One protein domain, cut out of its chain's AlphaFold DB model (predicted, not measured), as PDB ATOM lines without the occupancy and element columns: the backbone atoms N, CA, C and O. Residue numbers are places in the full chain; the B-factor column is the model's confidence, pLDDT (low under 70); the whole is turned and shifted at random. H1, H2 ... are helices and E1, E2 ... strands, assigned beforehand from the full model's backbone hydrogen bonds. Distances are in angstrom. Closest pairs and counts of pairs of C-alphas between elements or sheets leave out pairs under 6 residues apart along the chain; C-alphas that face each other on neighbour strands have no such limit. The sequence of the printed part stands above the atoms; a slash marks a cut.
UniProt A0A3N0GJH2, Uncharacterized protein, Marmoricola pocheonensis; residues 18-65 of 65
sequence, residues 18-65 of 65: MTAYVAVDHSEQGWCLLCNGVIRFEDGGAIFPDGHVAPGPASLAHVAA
ATOM      1  N   MET A  18     136.776  42.281  27.556       95.12
ATOM      2  CA  MET A  18     137.761  43.048  28.332       95.12
ATOM      3  C   MET A  18     137.626  44.576  28.204       95.12
ATOM      4  O   MET A  18     138.344  45.305  28.884       95.12
ATOM      5  N   THR A  19     136.731  45.073  27.347       95.62
ATOM      6  CA  THR A  19     136.441  46.506  27.175       95.62
ATOM      7  C   THR A  19     135.200  46.953  27.948       95.62
ATOM      8  O   THR A  19     134.785  48.103  27.815       95.62
ATOM      9  N   ALA A  20     134.567  46.063  28.718       97.06
ATOM     10  CA  ALA A  20     133.506  46.454  29.637       97.06
ATOM     11  C   ALA A  20     134.035  47.440  30.691       97.06
ATOM     12  O   ALA A  20     135.210  47.422  31.056       97.06
ATOM     13  N   TYR A  21     133.152  48.304  31.193       97.06
ATOM     14  CA  TYR A  21     133.508  49.282  32.219       97.06
ATOM     15  C   TYR A  21     133.984  48.607  33.511       97.06
ATOM     16  O   TYR A  21     133.492  47.539  33.886       97.06
ATOM     17  N   VAL A  22     134.921  49.257  34.203       97.25
ATOM     18  CA  VAL A  22     135.385  48.841  35.531       97.25
ATOM     19  C   VAL A  22     134.263  49.070  36.543       97.25
ATOM     20  O   VAL A  22     133.770  50.185  36.690       97.25
ATOM     21  N   ALA A  23     133.859  48.002  37.228       96.94
ATOM     22  CA  ALA A  23     132.896  48.036  38.323       96.94
ATOM     23  C   ALA A  23     133.591  48.187  39.682       96.94
ATOM     24  O   ALA A  23     133.083  48.879  40.559       96.94
ATOM     25  N   VAL A  24     134.744  47.530  39.845       98.06
ATOM     26  CA  VAL A  24     135.592  47.624  41.037       98.06
ATOM     27  C   VAL A  24     137.035  47.787  40.580       98.06
ATOM     28  O   VAL A  24     137.548  46.948  39.835       98.06
ATOM     29  N   ASP A  25     137.661  48.874  41.013       97.81
ATOM     30  CA  ASP A  25     139.071  49.149  40.766       97.81
ATOM     31  C   ASP A  25     139.906  48.643  41.944       97.81
ATOM     32  O   ASP A  25     139.702  49.071  43.078       97.81
ATOM     33  N   HIS A  26     140.803  47.707  41.648       97.81
ATOM     34  CA  HIS A  26     141.838  47.195  42.542       97.81
ATOM     35  C   HIS A  26     143.185  47.176  41.810       97.81
ATOM     36  O   HIS A  26     143.986  46.244  41.944       97.81
ATOM     37  N   SER A  27     143.428  48.192  40.976       95.38
ATOM     38  CA  SER A  27     144.691  48.338  40.251       95.38
ATOM     39  C   SER A  27     145.896  48.366  41.199       95.38
ATOM     40  O   SER A  27     146.955  47.865  40.839       95.38
ATOM     41  N   GLU A  28     145.734  48.783  42.462       97.62
ATOM     42  CA  GLU A  28     146.786  48.677  43.481       97.62
ATOM     43  C   GLU A  28     147.186  47.231  43.840       97.62
ATOM     44  O   GLU A  28     148.252  47.006  44.412       97.62
ATOM     45  N   GLN A  29     146.344  46.253  43.505       97.25
ATOM     46  CA  GLN A  29     146.581  44.812  43.651       97.25
ATOM     47  C   GLN A  29     146.755  44.109  42.295       97.25
ATOM     48  O   GLN A  29     146.862  42.882  42.247       97.25
ATOM     49  N   GLY A  30     146.777  44.863  41.194       96.88
ATOM     50  CA  GLY A  30     147.007  44.348  39.848       96.88
ATOM     51  C   GLY A  30     145.778  43.789  39.126       96.88
ATOM     52  O   GLY A  30     145.938  43.069  38.136       96.88
ATOM     53  N   TRP A  31     144.554  44.086  39.584       97.94
ATOM     54  CA  TRP A  31     143.332  43.596  38.939       97.94
ATOM     55  C   TRP A  31     142.156  44.573  39.015       97.94
ATOM     56  O   TRP A  31     142.059  45.418  39.894       97.94
ATOM     57  N   CYS A  32     141.200  44.430  38.102       98.38
ATOM     58  CA  CYS A  32     139.920  45.133  38.160       98.38
ATOM     59  C   CYS A  32     138.781  44.151  37.881       98.38
ATOM     60  O   CYS A  32     138.906  43.283  37.013       98.38
ATOM     61  N   LEU A  33     137.643  44.318  38.558       98.06
ATOM     62  CA  LEU A  33     136.406  43.626  38.197       98.06
ATOM     63  C   LEU A  33     135.632  44.479  37.192       98.06
ATOM     64  O   LEU A  33     135.311  45.637  37.468       98.06
ATOM     65  N   LEU A  34     135.301  43.904  36.042       97.88
ATOM     66  CA  LEU A  34     134.492  44.544  35.012       97.88
ATOM     67  C   LEU A  34     132.998  44.287  35.245       97.88
ATOM     68  O   LEU A  34     132.597  43.287  35.838       97.88
ATOM     69  N   CYS A  35     132.137  45.168  34.736       97.50
ATOM     70  CA  CYS A  35     130.681  45.074  34.919       97.50
ATOM     71  C   CYS A  35     130.036  43.793  34.372       97.50
ATOM     72  O   CYS A  35     128.934  43.438  34.791       97.50
ATOM     73  N   ASN A  36     130.678  43.123  33.417       96.69
ATOM     74  CA  ASN A  36     130.230  41.839  32.876       96.69
ATOM     75  C   ASN A  36     130.729  40.634  33.698       96.69
ATOM     76  O   ASN A  36     130.461  39.497  33.321       96.69
ATOM     77  N   GLY A  37     131.413  40.874  34.821       96.88
ATOM     78  CA  GLY A  37     131.923  39.850  35.731       96.88
ATOM     79  C   GLY A  37     133.320  39.332  35.385       96.88
ATOM     80  O   GLY A  37     133.811  38.446  36.078       96.88
ATOM     81  N   VAL A  38     133.965  39.859  34.342       98.00
ATOM     82  CA  VAL A  38     135.354  39.517  34.012       98.00
ATOM     83  C   VAL A  38     136.295  40.168  35.024       98.00
ATOM     84  O   VAL A  38     136.213  41.371  35.263       98.00
ATOM     85  N   ILE A  39     137.220  39.394  35.586       98.25
ATOM     86  CA  ILE A  39     138.361  39.922  36.339       98.25
ATOM     87  C   ILE A  39     139.495  40.115  35.340       98.25
ATOM     88  O   ILE A  39     139.976  39.143  34.764       98.25
ATOM     89  N   ARG A  40     139.907  41.360  35.113       97.50
ATOM     90  CA  ARG A  40     141.027  41.712  34.233       97.50
ATOM     91  C   ARG A  40     142.269  41.969  35.078       97.50
ATOM     92  O   ARG A  40     142.192  42.722  36.043       97.50
ATOM     93  N   PHE A  41     143.401  41.415  34.662       96.94
ATOM     94  CA  PHE A  41     144.707  41.654  35.271       96.94
ATOM     95  C   PHE A  41     145.506  42.694  34.475       96.94
ATOM     96  O   PHE A  41     145.284  42.898  33.275       96.94
ATOM     97  N   GLU A  42     146.439  43.369  35.141       94.44
ATOM     98  CA  GLU A  42     147.311  44.370  34.509       94.44
ATOM     99  C   GLU A  42     148.249  43.779  33.451       94.44
ATOM    100  O   GLU A  42     148.593  44.455  32.480       94.44
ATOM    101  N   ASP A  43     148.610  42.504  33.592       93.19
ATOM    102  CA  ASP A  43     149.465  41.780  32.650       93.19
ATOM    103  C   ASP A  43     148.748  41.383  31.347       93.19
ATOM    104  O   ASP A  43     149.356  40.754  30.483       93.19
ATOM    105  N   GLY A  44     147.469  41.749  31.201       92.75
ATOM    106  CA  GLY A  44     146.618  41.413  30.064       92.75
ATOM    107  C   GLY A  44     145.894  40.072  30.192       92.75
ATOM    108  O   GLY A  44     145.179  39.699  29.263       92.75
ATOM    109  N   GLY A  45     146.052  39.357  31.309       95.56
ATOM    110  CA  GLY A  45     145.278  38.162  31.623       95.56
ATOM    111  C   GLY A  45     143.851  38.476  32.076       95.56
ATOM    112  O   GLY A  45     143.502  39.620  32.393       95.56
ATOM    113  N   ALA A  46     143.009  37.444  32.128       97.31
ATOM    114  CA  ALA A  46     141.645  37.553  32.630       97.31
ATOM    115  C   ALA A  46     141.100  36.238  33.208       97.31
ATOM    116  O   ALA A  46     141.444  35.153  32.742       97.31
ATOM    117  N   ILE A  47     140.187  36.351  34.175       97.69
ATOM    118  CA  ILE A  47     139.302  35.264  34.617       97.69
ATOM    119  C   ILE A  47     137.871  35.634  34.233       97.69
ATOM    120  O   ILE A  47     137.383  36.716  34.571       97.69
ATOM    121  N   PHE A  48     137.204  34.736  33.519       97.38
ATOM    122  CA  PHE A  48     135.831  34.904  33.063       97.38
ATOM    123  C   PHE A  48     134.828  34.369  34.103       97.38
ATOM    124  O   PHE A  48     135.192  33.546  34.947       97.38
ATOM    125  N   PRO A  49     133.554  34.807  34.062       96.81
ATOM    126  CA  PRO A  49     132.532  34.382  35.025       96.81
ATOM    127  C   PRO A  49     132.262  32.871  35.055       96.81
ATOM    128  O   PRO A  49     131.752  32.358  36.047       96.81
ATOM    129  N   ASP A  50     132.575  32.165  33.969       95.62
ATOM    130  CA  ASP A  50     132.471  30.708  33.838       95.62
ATOM    131  C   ASP A  50     133.676  29.957  34.439       95.62
ATOM    132  O   ASP A  50     133.696  28.728  34.454       95.62
ATOM    133  N   GLY A  51     134.672  30.684  34.952       95.12
ATOM    134  CA  GLY A  51     135.909  30.141  35.502       95.12
ATOM    135  C   GLY A  51     137.017  29.923  34.468       95.12
ATOM    136  O   GLY A  51     138.096  29.463  34.843       95.12
ATOM    137  N   HIS A  52     136.799  30.253  33.191       94.62
ATOM    138  CA  HIS A  52     137.850  30.183  32.180       94.62
ATOM    139  C   HIS A  52     138.948  31.227  32.444       94.62
ATOM    140  O   HIS A  52     138.670  32.366  32.826       94.62
ATOM    141  N   VAL A  53     140.207  30.841  32.216       95.25
ATOM    142  CA  VAL A  53     141.387  31.690  32.422       95.25
ATOM    143  C   VAL A  53     142.037  31.993  31.078       95.25
ATOM    144  O   VAL A  53     142.506  31.086  30.393       95.25
ATOM    145  N   ALA A  54     142.116  33.274  30.725       93.62
ATOM    146  CA  ALA A  54     142.927  33.750  29.613       93.62
ATOM    147  C   ALA A  54     144.282  34.249  30.149       93.62
ATOM    148  O   ALA A  54     144.305  35.192  30.943       93.62
ATOM    149  N   PRO A  55     145.415  33.646  29.749       93.31
ATOM    150  CA  PRO A  55     146.730  34.085  30.199       93.31
ATOM    151  C   PRO A  55     147.128  35.417  29.552       93.31
ATOM    152  O   PRO A  55     146.882  35.641  28.366       93.31
ATOM    153  N   GLY A  56     147.795  36.281  30.322       89.12
ATOM    154  CA  GLY A  56     148.391  37.507  29.800       89.12
ATOM    155  C   GLY A  56     149.669  37.241  28.988       89.12
ATOM    156  O   GLY A  56     150.324  36.208  29.174       89.12
ATOM    157  N   PRO A  57     150.083  38.165  28.101       81.94
ATOM    158  CA  PRO A  57     151.343  38.080  27.356       81.94
ATOM    159  C   PRO A  57     152.577  37.805  28.229       81.94
ATOM    160  O   PRO A  57     153.447  37.036  27.821       81.94
ATOM    161  N   ALA A  58     152.650  38.375  29.437       71.69
ATOM    162  CA  ALA A  58     153.768  38.133  30.354       71.69
ATOM    163  C   ALA A  58     153.814  36.676  30.854       71.69
ATOM    164  O   ALA A  58     154.893  36.091  30.965       71.69
ATOM    165  N   SER A  59     152.650  36.061  31.090       66.06
ATOM    166  CA  SER A  59     152.559  34.656  31.498       66.06
ATOM    167  C   SER A  59     153.000  33.703  30.386       66.06
ATOM    168  O   SER A  59     153.631  32.692  30.678       66.06
ATOM    169  N   LEU A  60     152.706  34.013  29.118       63.09
ATOM    170  CA  LEU A  60     153.144  33.192  27.983       63.09
ATOM    171  C   LEU A  60     154.669  33.217  27.813       63.09
ATOM    172  O   LEU A  60     155.268  32.191  27.499       63.09
ATOM    173  N   ALA A  61     155.303  34.365  28.064       60.00
ATOM    174  CA  ALA A  61     156.755  34.497  27.999       60.00
ATOM    175  C   ALA A  61     157.474  33.659  29.071       60.00
ATOM    176  O   ALA A  61     158.526  33.094  28.792       60.00
ATOM    177  N   HIS A  62     156.896  33.535  30.271       57.53
ATOM    178  CA  HIS A  62     157.483  32.754  31.367       57.53
ATOM    179  C   HIS A  62     157.406  31.234  31.147       57.53
ATOM    180  O   HIS A  62     158.223  30.500  31.686       57.53
ATOM    181  N   VAL A  63     156.430  30.757  30.367       56.94
ATOM    182  CA  VAL A  63     156.278  29.327  30.025       56.94
ATOM    183  C   VAL A  63     157.211  28.909  28.881       56.94
ATOM    184  O   VAL A  63     157.503  27.727  28.722       56.94
ATOM    185  N   ALA A  64     157.670  29.863  28.068       56.41
ATOM    186  CA  ALA A  64     158.516  29.607  26.904       56.41
ATOM    187  C   ALA A  64     160.032  29.636  27.195       56.41
ATOM    188  O   ALA A  64     160.815  29.436  26.264       56.41
ATOM    189  N   ALA A  65     160.439  29.909  28.439       49.88
ATOM    190  CA  ALA A  65     161.833  29.929  28.897       49.88
ATOM    191  C   ALA A  65     162.206  28.617  29.603       49.88
ATOM    192  O   ALA A  65     163.364  28.177  29.425       49.88
TER     193      ALA A  65
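What this domain is: This is residues 18 to 65 of the 65 residues of an uncharacterized protein of Marmoricola pocheonensis (UniProt A0A3N0GJH2). There is little regular structure: a small sheet of three short strands, widened beside E3 by a long unnamed loop, with helix H1 beyond, off the sheet. The printed part has 48 residues, under half in named elements: E1, E2, E3, then H1, class mixed. The sheet, E1 - E2 - E3, is antiparallel. The whole is only just compact, close to loose, with radius of gyration of the C-alphas 11.2 A and spans 35 by 25 by 15 A.

How they stand to each other: E1, residues 22 to 26, E2, residues 31 to 34, and E3, residues 39 to 41, form a meander, each strand the antiparallel neighbour of the one before. In hairpin E1 and E2, at 165 degrees, N 23 and O 33 are 2.8 A apart, within hydrogen-bond range. In hairpin E2 and E3, at 145 degrees, N 32 and O 40 are within range at 2.9 A. Residues 46 to 47 pair antiparallel with 39 to 40 of E3 and with 53 to 54. H1, residues 57 to 63, is not on the sheet; every O i to N i+4 pair in it is within range.

Where its parts are: E1, 9.7 A long, begins at C-alpha 22 (135.385, 48.841, 35.531). E2 measures 9.7 A and E3 6.7 A. H1, 10.4 A, ends at C-alpha 63 (156.278, 29.327, 30.025).

The domain as a whole: The printed part has no cut. The link E3 to H1 is long, 15 residues. Residues 59 to 65 have pLDDT under 70.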